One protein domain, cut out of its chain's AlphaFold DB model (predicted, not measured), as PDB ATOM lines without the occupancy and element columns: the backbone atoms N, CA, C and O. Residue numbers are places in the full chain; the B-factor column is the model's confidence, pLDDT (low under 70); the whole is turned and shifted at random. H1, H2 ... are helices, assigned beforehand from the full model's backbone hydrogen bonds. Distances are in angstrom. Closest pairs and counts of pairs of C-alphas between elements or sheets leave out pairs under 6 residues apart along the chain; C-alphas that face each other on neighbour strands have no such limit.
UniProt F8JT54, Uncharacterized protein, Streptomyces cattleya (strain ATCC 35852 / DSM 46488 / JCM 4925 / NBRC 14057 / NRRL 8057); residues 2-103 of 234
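AT A GLANCE: This is residues 2 to 103 of the 234 residues of an uncharacterized protein of Streptomyces cattleya (strain ATCC 35852 / DSM 46488 / JCM 4925 / NBRC 14057 / NRRL 8057) (UniProt F8JT54). One very long helix, H3, makes a rod; H2 folds back beside its first part as a hairpin, and the small H1 is held off to one side, touching no helix. Residues 78 to 103, of which 78 to 99 belong to H3, stick out. The printed part has 102 residues, with three named helices in the order H1, H2, H3, which hold 73 of them, and no named strand; its class is all helix, and the whole is extended, with a radius of gyration of the C-alphas of 21.2 A and spans of 79 by 34 by 29 A.

IN THESE COORDINATES: H1, residues 11 to 21, begins at C-alpha 11 (168.838, 170.102, 145.674). H2, residues 29 to 44, is 22.5 A long. H3, residues 54 to 99, runs 66.3 A to C-alpha 99 (164.712, 177.841, 184.736), with a kink of 27 degrees near residue 66.

HOW THE PARTS SIT: H2 and H3, a helical hairpin, touch through residues 39 to 43 and 60 to 68 alone; their closest C-alphas, of Ile 39 and Gly 64, are 5.7 A apart. They run opposite ways at 38 degrees, only just a steep tilt. H1 is apart from both. Every O i to N i+4 pair is within hydrogen-bond range in H1 and H2, and 40 of 42 in H3.

THE WHOLE: The farthest C-alphas, of Ser 51 and Val 103, are 79.0 A apart. The printed part has no cut, and both links are short. Mean pLDDT of the printed part is 74.1; 28 residues are under 70, among them 2 to 7 and 47 to 56.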
ATOM      1  N   PRO A   2     149.011 178.562 150.913       45.03
ATOM      2  CA  PRO A   2     149.556 177.919 149.730       45.03
ATOM      3  C   PRO A   2     151.009 177.565 150.037       45.03
ATOM      4  O   PRO A   2     151.809 178.446 150.357       45.03
ATOM      5  N   ASP A   3     151.295 176.268 150.028       58.41
ATOM      6  CA  ASP A   3     152.645 175.732 150.019       58.41
ATOM      7  C   ASP A   3     153.413 176.462 148.911       58.41
ATOM      8  O   ASP A   3     153.081 176.377 147.727       58.41
ATOM      9  N   ILE A   4     154.391 177.264 149.329       59.88
ATOM     10  CA  ILE A   4     155.202 178.102 148.444       59.88
ATOM     11  C   ILE A   4     156.083 177.204 147.545       59.88
ATOM     12  O   ILE A   4     156.696 177.693 146.595       59.88
ATOM     13  N   GLY A   5     156.103 175.889 147.812       58.59
ATOM     14  CA  GLY A   5     156.755 174.872 147.008       58.59
ATOM     15  C   GLY A   5     158.264 174.856 147.192       58.59
ATOM     16  O   GLY A   5     158.957 174.293 146.354       58.59
ATOM     17  N   TRP A   6     158.792 175.464 148.258       61.38
ATOM     18  CA  TRP A   6     160.226 175.395 148.558       61.38
ATOM     19  C   TRP A   6     160.677 173.950 148.793       61.38
ATOM     20  O   TRP A   6     161.741 173.558 148.312       61.38
ATOM     21  N   ASP A   7     159.806 173.139 149.397       69.81
ATOM     22  CA  ASP A   7     160.009 171.701 149.601       69.81
ATOM     23  C   ASP A   7     159.948 170.908 148.280       69.81
ATOM     24  O   ASP A   7     160.396 169.767 148.213       69.81
ATOM     25  N   LYS A   8     159.424 171.518 147.206       81.69
ATOM     26  CA  LYS A   8     159.339 170.924 145.860       81.69
ATOM     27  C   LYS A   8     160.555 171.227 144.991       81.69
ATOM     28  O   LYS A   8     160.669 170.645 143.914       81.69
ATOM     29  N   LEU A   9     161.439 172.131 145.417       76.25
ATOM     30  CA  LEU A   9     162.693 172.358 144.707       76.25
ATOM     31  C   LEU A   9     163.633 171.179 144.953       76.25
ATOM     32  O   LEU A   9     163.778 170.704 146.083       76.25
ATOM     33  N   THR A  10     164.305 170.715 143.906       88.69
ATOM     34  CA  THR A  10     165.381 169.732 144.060       88.69
ATOM     35  C   THR A  10     166.626 170.394 144.659       88.69
ATOM     36  O   THR A  10     166.762 171.622 144.666       88.69
ATOM     37  N   ALA A  11     167.558 169.589 145.179       81.31
ATOM     38  CA  ALA A  11     168.838 170.102 145.674       81.31
ATOM     39  C   ALA A  11     169.622 170.837 144.569       81.31
ATOM     40  O   ALA A  11     170.132 171.929 144.806       81.31
ATOM     41  N   GLU A  12     169.617 170.296 143.348       84.62
ATOM     42  CA  GLU A  12     170.258 170.895 142.169       84.62
ATOM     43  C   GLU A  12     169.647 172.251 141.797       84.62
ATOM     44  O   GLU A  12     170.366 173.212 141.536       84.62
ATOM     45  N   GLN A  13     168.315 172.377 141.835       80.62
ATOM     46  CA  GLN A  13     167.642 173.653 141.577       80.62
ATOM     47  C   GLN A  13     168.007 174.707 142.623       80.62
ATOM     48  O   GLN A  13     168.227 175.865 142.273       80.62
ATOM     49  N   ARG A  14     168.104 174.320 143.901       80.06
ATOM     50  CA  ARG A  14     168.559 175.229 144.963       80.06
ATOM     51  C   ARG A  14     170.007 175.669 144.752       80.06
ATOM     52  O   ARG A  14     170.298 176.848 144.938       80.06
ATOM     53  N   GLN A  15     170.886 174.759 144.332       77.06
ATOM     54  CA  GLN A  15     172.279 175.078 144.022       77.06
ATOM     55  C   GLN A  15     172.391 176.048 142.840       77.06
ATOM     56  O   GLN A  15     173.064 177.065 142.968       77.06
ATOM     57  N   LEU A  16     171.666 175.803 141.744       80.56
ATOM     58  CA  LEU A  16     171.628 176.710 140.589       80.56
ATOM     59  C   LEU A  16     171.104 178.098 140.969       80.56
ATOM     60  O   LEU A  16     171.684 179.106 140.583       80.56
ATOM     61  N   ILE A  17     170.029 178.169 141.760       76.94
ATOM     62  CA  ILE A  17     169.506 179.448 142.264       76.94
ATOM     63  C   ILE A  17     170.571 180.168 143.099       76.94
ATOM     64  O   ILE A  17     170.769 181.367 142.918       76.94
ATOM     65  N   SER A  18     171.278 179.453 143.977       72.62
ATOM     66  CA  SER A  18     172.368 180.028 144.771       72.62
ATOM     67  C   SER A  18     173.508 180.550 143.896       72.62
ATOM     68  O   SER A  18     174.050 181.613 144.180       72.62
ATOM     69  N   GLU A  19     173.864 179.831 142.832       80.81
ATOM     70  CA  GLU A  19     174.920 180.226 141.897       80.81
ATOM     71  C   GLU A  19     174.525 181.475 141.092       80.81
ATOM     72  O   GLU A  19     175.320 182.404 140.971       80.81
ATOM     73  N   TYR A  20     173.270 181.558 140.634       78.88
ATOM     74  CA  TYR A  20     172.745 182.740 139.940       78.88
ATOM     75  C   TYR A  20     172.611 183.972 140.838       78.88
ATOM     76  O   TYR A  20     172.795 185.094 140.368       78.88
ATOM     77  N   ILE A  21     172.275 183.787 142.117       74.50
ATOM     78  CA  ILE A  21     172.229 184.878 143.102       74.50
ATOM     79  C   ILE A  21     173.655 185.325 143.466       74.50
ATOM     80  O   ILE A  21     173.890 186.510 143.715       74.50
ATOM     81  N   GLY A  22     174.618 184.401 143.461       83.44
ATOM     82  CA  GLY A  22     176.022 184.680 143.733       83.44
ATOM     83  C   GLY A  22     176.224 185.286 145.123       83.44
ATOM     84  O   GLY A  22     175.731 184.773 146.124       83.44
ATOM     85  N   THR A  23     176.952 186.401 145.188       76.00
ATOM     86  CA  THR A  23     177.237 187.142 146.431       76.00
ATOM     87  C   THR A  23     176.254 188.283 146.696       76.00
ATOM     88  O   THR A  23     176.568 189.201 147.463       76.00
ATOM     89  N   ALA A  24     175.081 188.264 146.052       68.50
ATOM     90  CA  ALA A  24     174.089 189.314 146.220       68.50
ATOM     91  C   ALA A  24     173.732 189.482 147.702       68.50
ATOM     92  O   ALA A  24     173.326 188.543 148.389       68.50
ATOM     93  N   GLN A  25     173.905 190.705 148.192       60.66
ATOM     94  CA  GLN A  25     173.508 191.063 149.543       60.66
ATOM     95  C   GLN A  25     171.977 191.120 149.629       60.66
ATOM     96  O   GLN A  25     171.323 191.464 148.637       60.66
ATOM     97  N   PRO A  26     171.391 190.819 150.800       68.38
ATOM     98  CA  PRO A  26     169.976 191.065 151.035       68.38
ATOM     99  C   PRO A  26     169.616 192.510 150.678       68.38
ATOM    100  O   PRO A  26     170.368 193.435 150.996       68.38
ATOM    101  N   ALA A  27     168.473 192.704 150.018       70.25
ATOM    102  CA  ALA A  27     168.019 194.041 149.663       70.25
ATOM    103  C   ALA A  27     167.794 194.868 150.937       70.25
ATOM    104  O   ALA A  27     167.008 194.490 151.806       70.25
ATOM    105  N   GLY A  28     168.477 196.004 151.046       69.12
ATOM    106  CA  GLY A  28     168.231 196.970 152.108       69.12
ATOM    107  C   GLY A  28     166.845 197.607 151.967       69.12
ATOM    108  O   GLY A  28     166.270 197.652 150.876       69.12
ATOM    109  N   VAL A  29     166.324 198.165 153.063       76.00
ATOM    110  CA  VAL A  29     165.010 198.839 153.088       76.00
ATOM    111  C   VAL A  29     164.904 199.905 151.990       76.00
ATOM    112  O   VAL A  29     163.893 199.986 151.299       76.00
ATOM    113  N   GLU A  30     165.969 200.675 151.763       71.69
ATOM    114  CA  GLU A  30     166.014 201.721 150.734       71.69
ATOM    115  C   GLU A  30     165.868 201.164 149.312       71.69
ATOM    116  O   GLU A  30     165.160 201.744 148.488       71.69
ATOM    117  N   GLN A  31     166.479 200.011 149.026       72.31
ATOM    118  CA  GLN A  31     166.392 199.351 147.722       72.31
ATOM    119  C   GLN A  31     164.986 198.795 147.485       72.31
ATOM    120  O   GLN A  31     164.463 198.916 146.379       72.31
ATOM    121  N   LEU A  32     164.340 198.250 148.522       74.94
ATOM    122  CA  LEU A  32     162.947 197.801 148.445       74.94
ATOM    123  C   LEU A  32     161.992 198.972 148.191       74.94
ATOM    124  O   LEU A  32     161.125 198.874 147.323       74.94
ATOM    125  N   VAL A  33     162.174 200.094 148.894       79.06
ATOM    126  CA  VAL A  33     161.383 201.318 148.685       79.06
ATOM    127  C   VAL A  33     161.603 201.877 147.281       79.06
ATOM    128  O   VAL A  33     160.637 202.211 146.598       79.06
ATOM    129  N   MET A  34     162.853 201.936 146.814       76.00
ATOM    130  CA  MET A  34     163.180 202.371 145.455       76.00
ATOM    131  C   MET A  34     162.526 201.466 144.406       76.00
ATOM    132  O   MET A  34     161.938 201.970 143.452       76.00
ATOM    133  N   CYS A  35     162.574 200.147 144.596       75.25
ATOM    134  CA  CYS A  35     161.965 199.182 143.685       75.25
ATOM    135  C   CYS A  35     160.433 199.314 143.662       75.25
ATOM    136  O   CYS A  35     159.833 199.362 142.590       75.25
ATOM    137  N   ALA A  36     159.800 199.469 144.830       77.06
ATOM    138  CA  ALA A  36     158.363 199.716 144.937       77.06
ATOM    139  C   ALA A  36     157.951 201.031 144.258       77.06
ATOM    140  O   ALA A  36     156.940 201.061 143.559       77.06
ATOM    141  N   ARG A  37     158.749 202.096 144.413       79.62
ATOM    142  CA  ARG A  37     158.513 203.380 143.743       79.62
ATOM    143  C   ARG A  37     158.630 203.250 142.230       79.62
ATOM    144  O   ARG A  37     157.739 203.711 141.536       79.62
ATOM    145  N   ILE A  38     159.660 202.567 141.726       76.75
ATOM    146  CA  ILE A  38     159.803 202.298 140.288       76.75
ATOM    147  C   ILE A  38     158.561 201.572 139.766       76.75
ATOM    148  O   ILE A  38     157.969 202.019 138.798       76.75
ATOM    149  N   ILE A  39     158.110 200.505 140.429       72.25
ATOM    150  CA  ILE A  39     156.903 199.773 140.006       72.25
ATOM    151  C   ILE A  39     155.657 200.669 140.040       72.25
ATOM    152  O   ILE A  39     154.834 200.608 139.129       72.25
ATOM    153  N   HIS A  40     155.515 201.506 141.068       79.88
ATOM    154  CA  HIS A  40     154.400 202.442 141.184       79.88
ATOM    155  C   HIS A  40     154.403 203.488 140.064       79.88
ATOM    156  O   HIS A  40     153.375 203.680 139.414       79.88
ATOM    157  N   ASP A  41     155.546 204.137 139.837       79.06
ATOM    158  CA  ASP A  41     155.726 205.160 138.807       79.06
ATOM    159  C   ASP A  41     155.481 204.561 137.422       79.06
ATOM    160  O   ASP A  41     154.808 205.170 136.601       79.06
ATOM    161  N   LEU A  42     155.934 203.327 137.195       69.31
ATOM    162  CA  LEU A  42     155.670 202.575 135.973       69.31
ATOM    163  C   LEU A  42     154.179 202.266 135.770       69.31
ATOM    164  O   LEU A  42     153.689 202.369 134.651       69.31
ATOM    165  N   ALA A  43     153.450 201.903 136.828       72.06
ATOM    166  CA  ALA A  43     152.026 201.577 136.735       72.06
ATOM    167  C   ALA A  43     151.125 202.808 136.514       72.06
ATOM    168  O   ALA A  43     150.014 202.663 136.010       72.06
ATOM    169  N   HIS A  44     151.591 204.000 136.899       76.81
ATOM    170  CA  HIS A  44     150.827 205.253 136.823       76.81
ATOM    171  C   HIS A  44     151.425 206.270 135.842       76.81
ATOM    172  O   HIS A  44     150.991 207.423 135.802       76.81
ATOM    173  N   HIS A  45     152.427 205.869 135.064       71.31
ATOM    174  CA  HIS A  45     153.048 206.714 134.059       71.31
ATOM    175  C   HIS A  45     152.052 207.029 132.926       71.31
ATOM    176  O   HIS A  45     151.461 206.126 132.335       71.31
ATOM    177  N   ASP A  46     151.905 208.309 132.568       72.50
ATOM    178  CA  ASP A  46     151.064 208.741 131.446       72.50
ATOM    179  C   ASP A  46     151.743 208.473 130.092       72.50
ATOM    180  O   ASP A  46     152.726 209.112 129.717       72.50
ATOM    181  N   HIS A  47     151.193 207.528 129.333       65.81
ATOM    182  CA  HIS A  47     151.708 207.132 128.022       65.81
ATOM    183  C   HIS A  47     151.293 208.064 126.875       65.81
ATOM    184  O   HIS A  47     151.752 207.874 125.750       65.81
ATOM    185  N   ALA A  48     150.431 209.058 127.113       66.88
ATOM    186  CA  ALA A  48     149.860 209.863 126.037       66.88
ATOM    187  C   ALA A  48     150.817 210.928 125.469       66.88
ATOM    188  O   ALA A  48     150.599 211.405 124.356       66.88
ATOM    189  N   SER A  49     151.859 211.324 126.209       66.25
ATOM    190  CA  SER A  49     152.604 212.563 125.923       66.25
ATOM    191  C   SER A  49     154.050 212.390 125.448       66.25
ATOM    192  O   SER A  49     154.679 213.380 125.075       66.25
ATOM    193  N   GLN A  50     154.602 211.173 125.421       57.06
ATOM    194  CA  GLN A  50     156.014 210.958 125.087       57.06
ATOM    195  C   GLN A  50     156.170 209.778 124.124       57.06
ATOM    196  O   GLN A  50     155.580 208.721 124.326       57.06
ATOM    197  N   SER A  51     156.971 209.947 123.064       64.25
ATOM    198  CA  SER A  51     157.348 208.901 122.100       64.25
ATOM    199  C   SER A  51     158.315 207.892 122.732       64.25
ATOM    200  O   SER A  51     159.438 207.709 122.259       64.25
ATOM    201  N   VAL A  52     157.928 207.323 123.871       56.09
ATOM    202  CA  VAL A  52     158.771 206.406 124.625       56.09
ATOM    203  C   VAL A  52     158.962 205.145 123.790       56.09
ATOM    204  O   VAL A  52     158.006 204.594 123.245       56.09
ATOM    205  N   ASP A  53     160.218 204.729 123.667       67.88
ATOM    206  CA  ASP A  53     160.634 203.561 122.907       67.88
ATOM    207  C   ASP A  53     159.829 202.332 123.364       67.88
ATOM    208  O   ASP A  53     159.729 202.052 124.564       67.88
ATOM    209  N   TRP A  54     159.240 201.587 122.425       66.69
ATOM    210  CA  TRP A  54     158.463 200.370 122.710       66.69
ATOM    211  C   TRP A  54     159.250 199.371 123.575       66.69
ATOM    212  O   TRP A  54     158.670 198.581 124.324       66.69
ATOM    213  N   PHE A  55     160.583 199.441 123.514       60.00
ATOM    214  CA  PHE A  55     161.490 198.706 124.383       60.00
ATOM    215  C   PHE A  55     161.295 199.019 125.879       60.00
ATOM    216  O   PHE A  55     161.228 198.098 126.695       60.00
ATOM    217  N   SER A  56     161.135 200.292 126.252       67.00
ATOM    218  CA  SER A  56     160.894 200.710 127.638       67.00
ATOM    219  C   SER A  56     159.536 200.235 128.146       67.00
ATOM    220  O   SER A  56     159.445 199.834 129.302       67.00
ATOM    221  N   ILE A  57     158.510 200.207 127.290       70.00
ATOM    222  CA  ILE A  57     157.180 199.671 127.631       70.00
ATOM    223  C   ILE A  57     157.268 198.166 127.904       70.00
ATOM    224  O   ILE A  57     156.790 197.698 128.932       70.00
ATOM    225  N   ASN A  58     157.949 197.404 127.045       71.12
ATOM    226  CA  ASN A  58     158.081 195.957 127.230       71.12
ATOM    227  C   ASN A  58     158.884 195.591 128.482       71.12
ATOM    228  O   ASN A  58     158.473 194.707 129.233       71.12
ATOM    229  N   LEU A  59     160.002 196.276 128.739       71.81
ATOM    230  CA  LEU A  59     160.800 196.040 129.942       71.81
ATOM    231  C   LEU A  59     160.026 196.426 131.212       71.81
ATOM    232  O   LEU A  59     160.079 195.715 132.213       71.81
ATOM    233  N   THR A  60     159.261 197.514 131.143       67.62
ATOM    234  CA  THR A  60     158.376 197.986 132.212       67.62
ATOM    235  C   THR A  60     157.287 196.973 132.539       67.62
ATOM    236  O   THR A  60     157.149 196.586 133.699       67.62
ATOM    237  N   CYS A  61     156.549 196.497 131.533       70.12
ATOM    238  CA  CYS A  61     155.510 195.486 131.720       70.12
ATOM    239  C   CYS A  61     156.112 194.179 132.251       70.12
ATOM    240  O   CYS A  61     155.606 193.609 133.214       70.12
ATOM    241  N   TYR A  62     157.254 193.754 131.698       71.38
ATOM    242  CA  TYR A  62     157.957 192.549 132.135       71.38
ATOM    243  C   TYR A  62     158.381 192.615 133.610       71.38
ATOM    244  O   TYR A  62     158.150 191.669 134.368       71.38
ATOM    245  N   MET A  63     158.978 193.732 134.034       75.50
ATOM    246  CA  MET A  63     159.427 193.919 135.415       75.50
ATOM    247  C   MET A  63     158.249 194.151 136.367       75.50
ATOM    248  O   MET A  63     158.247 193.591 137.457       75.50
ATOM    249  N   GLY A  64     157.224 194.908 135.980       68.44
ATOM    250  CA  GLY A  64     156.040 195.137 136.812       68.44
ATOM    251  C   GLY A  64     155.268 193.847 137.099       68.44
ATOM    252  O   GLY A  64     155.029 193.517 138.263       68.44
ATOM    253  N   GLU A  65     154.949 193.079 136.053       70.06
ATOM    254  CA  GLU A  65     154.155 191.853 136.180       70.06
ATOM    255  C   GLU A  65     154.908 190.751 136.927       70.06
ATOM    256  O   GLU A  65     154.357 190.126 137.833       70.06
ATOM    257  N   ARG A  66     156.186 190.507 136.607       72.50
ATOM    258  CA  ARG A  66     156.933 189.404 137.235       72.50
ATOM    259  C   ARG A  66     157.544 189.785 138.581       72.50
ATOM    260  O   ARG A  66     157.462 188.999 139.527       72.50
ATOM    261  N   THR A  67     158.119 190.979 138.705       73.81
ATOM    262  CA  THR A  67     158.808 191.400 139.938       73.81
ATOM    263  C   THR A  67     157.819 191.799 141.029       73.81
ATOM    264  O   THR A  67     158.080 191.537 142.203       73.81
ATOM    265  N   GLY A  68     156.642 192.331 140.678       67.81
ATOM    266  CA  GLY A  68     155.598 192.666 141.653       67.81
ATOM    267  C   GLY A  68     155.157 191.460 142.493       67.81
ATOM    268  O   GLY A  68     155.091 191.535 143.724       67.81
ATOM    269  N   HIS A  69     154.940 190.305 141.855       68.06
ATOM    270  CA  HIS A  69     154.601 189.066 142.562       68.06
ATOM    271  C   HIS A  69     155.742 188.549 143.446       68.06
ATOM    272  O   HIS A  69     155.485 188.040 144.541       68.06
ATOM    273  N   LEU A  70     156.995 188.694 143.003       74.44
ATOM    274  CA  LEU A  70     158.167 188.314 143.793       74.44
ATOM    275  C   LEU A  70     158.306 189.189 145.041       74.44
ATOM    276  O   LEU A  70     158.402 188.647 146.140       74.44
ATOM    277  N   LEU A  71     158.212 190.515 144.907       73.06
ATOM    278  CA  LEU A  71     158.256 191.439 146.045       73.06
ATOM    279  C   LEU A  71     157.131 191.159 147.042       73.06
ATOM    280  O   LEU A  71     157.366 191.105 148.248       73.06
ATOM    281  N   ARG A  72     155.911 190.889 146.559       73.06
ATOM    282  CA  ARG A  72     154.797 190.515 147.439       73.06
ATOM    283  C   ARG A  72     155.080 189.220 148.205       73.06
ATOM    284  O   ARG A  72     154.742 189.130 149.385       73.06
ATOM    285  N   ARG A  73     155.684 188.217 147.558       73.44
ATOM    286  CA  ARG A  73     156.085 186.961 148.216       73.44
ATOM    287  C   ARG A  73     157.190 187.186 149.243       73.44
ATOM    288  O   ARG A  73     157.088 186.623 150.328       73.44
ATOM    289  N   LEU A  74     158.181 188.021 148.933       79.75
ATOM    290  CA  LEU A  74     159.262 188.374 149.857       79.75
ATOM    291  C   LEU A  74     158.722 189.085 151.103       79.75
ATOM    292  O   LEU A  74     158.983 188.628 152.209       79.75
ATOM    293  N   LEU A  75     157.863 190.095 150.939       72.12
ATOM    294  CA  LEU A  75     157.234 190.795 152.068       72.12
ATOM    295  C   LEU A  75     156.396 189.854 152.948       72.12
ATOM    296  O   LEU A  75     156.418 189.944 154.175       72.12
ATOM    297  N   ASN A  76     155.665 188.914 152.340       76.88
ATOM    298  CA  ASN A  76     154.925 187.903 153.096       76.88
ATOM    299  C   ASN A  76     155.859 186.951 153.860       76.88
ATOM    300  O   ASN A  76     155.537 186.556 154.982       76.88
ATOM    301  N   ALA A  77     156.991 186.570 153.260       77.56
ATOM    302  CA  ALA A  77     157.992 185.720 153.895       77.56
ATOM    303  C   ALA A  77     158.677 186.436 155.068       77.56
ATOM    304  O   ALA A  77     158.812 185.841 156.133       77.56
ATOM    305  N   GLU A  78     159.019 187.719 154.926       81.62
ATOM    306  CA  GLU A  78     159.557 188.537 156.021       81.62
ATOM    307  C   GLU A  78     158.562 188.674 157.174       81.62
ATOM    308  O   GLU A  78     158.916 188.438 158.329       81.62
ATOM    309  N   ALA A  79     157.291 188.959 156.875       73.94
ATOM    310  CA  ALA A  79     156.247 189.029 157.893       73.94
ATOM    311  C   ALA A  79     156.049 187.690 158.626       73.94
ATOM    312  O   ALA A  79     155.713 187.667 159.811       73.94
ATOM    313  N   LEU A  80     156.238 186.560 157.937       79.25
ATOM    314  CA  LEU A  80     156.189 185.233 158.545       79.25
ATOM    315  C   LEU A  80     157.425 184.968 159.415       79.25
ATOM    316  O   LEU A  80     157.279 184.502 160.544       79.25
ATOM    317  N   ALA A  81     158.619 185.296 158.920       81.19
ATOM    318  CA  ALA A  81     159.863 185.181 159.673       81.19
ATOM    319  C   ALA A  81     159.796 185.988 160.973       81.19
ATOM    320  O   ALA A  81     160.177 185.485 162.027       81.19
ATOM    321  N   GLU A  82     159.224 187.192 160.932       84.06
ATOM    322  CA  GLU A  82     159.054 188.025 162.121       84.06
ATOM    323  C   GLU A  82     158.120 187.389 163.157       84.06
ATOM    324  O   GLU A  82     158.418 187.378 164.353       84.06
ATOM    325  N   ARG A  83     157.034 186.744 162.713       84.62
ATOM    326  CA  ARG A  83     156.159 185.970 163.610       84.62
ATOM    327  C   ARG A  83     156.899 184.805 164.255       84.62
ATOM    328  O   ARG A  83     156.707 184.565 165.446       84.62
ATOM    329  N   TYR A  84     157.737 184.093 163.501       85.88
ATOM    330  CA  TYR A  84     158.540 183.004 164.055       85.88
ATOM    331  C   TYR A  84     159.574 183.508 165.060       85.88
ATOM    332  O   TYR A  84     159.689 182.919 166.131       85.88
ATOM    333  N   ARG A  85     160.263 184.622 164.781       90.44
ATOM    334  CA  ARG A  85     161.191 185.244 165.741       90.44
ATOM    335  C   ARG A  85     160.473 185.648 167.024       90.44
ATOM    336  O   ARG A  85     160.927 185.291 168.106       90.44
ATOM    337  N   ALA A  86     159.323 186.312 166.919       89.12
ATOM    338  CA  ALA A  86     158.521 186.698 168.077       89.12
ATOM    339  C   ALA A  86     158.035 185.480 168.886       89.12
ATOM    340  O   ALA A  86     158.113 185.471 170.120       89.12
ATOM    341  N   ALA A  87     157.575 184.424 168.207       89.00
ATOM    342  CA  ALA A  87     157.149 183.181 168.845       89.00
ATOM    343  C   ALA A  87     158.313 182.467 169.547       89.00
ATOM    344  O   ALA A  87     158.161 182.024 170.688       89.00
ATOM    345  N   TRP A  88     159.477 182.404 168.899       92.44
ATOM    346  CA  TRP A  88     160.690 181.807 169.449       92.44
ATOM    347  C   TRP A  88     161.203 182.582 170.663       92.44
ATOM    348  O   TRP A  88     161.433 181.980 171.707       92.44
ATOM    349  N   LEU A  89     161.292 183.913 170.584       91.94
ATOM    350  CA  LEU A  89     161.669 184.757 171.723       91.94
ATOM    351  C   LEU A  89     160.701 184.578 172.895       91.94
ATOM    352  O   LEU A  89     161.130 184.463 174.040       91.94
ATOM    353  N   SER A  90     159.399 184.477 172.617       88.31
ATOM    354  CA  SER A  90     158.391 184.210 173.645       88.31
ATOM    355  C   SER A  90     158.562 182.825 174.276       88.31
ATOM    356  O   SER A  90     158.445 182.684 175.492       88.31
ATOM    357  N   ALA A  91     158.847 181.794 173.475       81.69
ATOM    358  CA  ALA A  91     159.120 180.444 173.966       81.69
ATOM    359  C   ALA A  91     160.393 180.400 174.816       81.69
ATOM    360  O   ALA A  91     160.379 179.858 175.921       81.69
ATOM    361  N   ARG A  92     161.454 181.060 174.352       88.56
ATOM    362  CA  ARG A  92     162.715 181.196 175.075       88.56
ATOM    363  C   ARG A  92     162.539 181.960 176.387       88.56
ATOM    364  O   ARG A  92     163.057 181.526 177.406       88.56
ATOM    365  N   ALA A  93     161.759 183.041 176.408       82.06
ATOM    366  CA  ALA A  93     161.457 183.780 177.634       82.06
ATOM    367  C   ALA A  93     160.668 182.931 178.646       82.06
ATOM    368  O   ALA A  93     160.937 182.996 179.845       82.06
ATOM    369  N   ARG A  94     159.721 182.102 178.178       82.81
ATOM    370  CA  ARG A  94     159.021 181.132 179.039       82.81
ATOM    371  C   ARG A  94     159.977 180.080 179.599       82.81
ATOM    372  O   ARG A  94     159.919 179.808 180.792       82.81
ATOM    373  N   SER A  95     160.870 179.544 178.767       76.38
ATOM    374  CA  SER A  95     161.901 178.590 179.190       76.38
ATOM    375  C   SER A  95     162.857 179.201 180.223       76.38
ATOM    376  O   SER A  95     163.095 178.588 181.260       76.38
ATOM    377  N   HIS A  96     163.307 180.445 180.018       76.38
ATOM    378  CA  HIS A  96     164.128 181.169 180.995       76.38
ATOM    379  C   HIS A  96     163.397 181.405 182.322       76.38
ATOM    380  O   HIS A  96     163.962 181.175 183.384       76.38
ATOM    381  N   ARG A  97     162.120 181.811 182.294       74.12
ATOM    382  CA  ARG A  97     161.331 181.957 183.531       74.12
ATOM    383  C   ARG A  97     161.146 180.629 184.265       74.12
ATOM    384  O   ARG A  97     161.171 180.613 185.492       74.12
ATOM    385  N   ALA A  98     160.984 179.531 183.527       71.88
ATOM    386  CA  ALA A  98     160.903 178.197 184.110       71.88
ATOM    387  C   ALA A  98     162.231 177.775 184.763       71.88
ATOM    388  O   ALA A  98     162.210 177.208 185.849       71.88
ATOM    389  N   THR A  99     163.377 178.120 184.164       67.75
ATOM    390  CA  THR A  99     164.712 177.841 184.736       67.75
ATOM    391  C   THR A  99     165.070 178.741 185.917       67.75
ATOM    392  O   THR A  99     165.860 178.337 186.761       67.75
ATOM    393  N   THR A 100     164.459 179.924 186.050       70.81
ATOM    394  CA  THR A 100     164.598 180.756 187.263       70.81
ATOM    395  C   THR A 100     163.733 180.292 188.439       70.81
ATOM    396  O   THR A 100     163.761 180.917 189.498       70.81
ATOM    397  N   CYS A 101     162.949 179.218 188.283       60.22
ATOM    398  CA  CYS A 101     162.296 178.588 189.423       60.22
ATOM    399  C   CYS A 101     163.387 178.019 190.342       60.22
ATOM    400  O   CYS A 101     164.091 177.087 189.973       60.22
ATOM    401  N   ALA A 102     163.537 178.594 191.537       66.12
ATOM    402  CA  ALA A 102     164.567 178.210 192.507       66.12
ATOM    403  C   ALA A 102     164.403 176.781 193.062       66.12
ATOM    404  O   ALA A 102     165.237 176.326 193.842       66.12
ATOM    405  N   VAL A 103     163.323 176.086 192.693       75.81
ATOM    406  CA  VAL A 103     163.107 174.689 193.055       75.81
ATOM    407  C   VAL A 103     163.725 173.827 191.955       75.81
ATOM    408  O   VAL A 103     163.219 173.860 190.830       75.81
TER     409      VAL A 103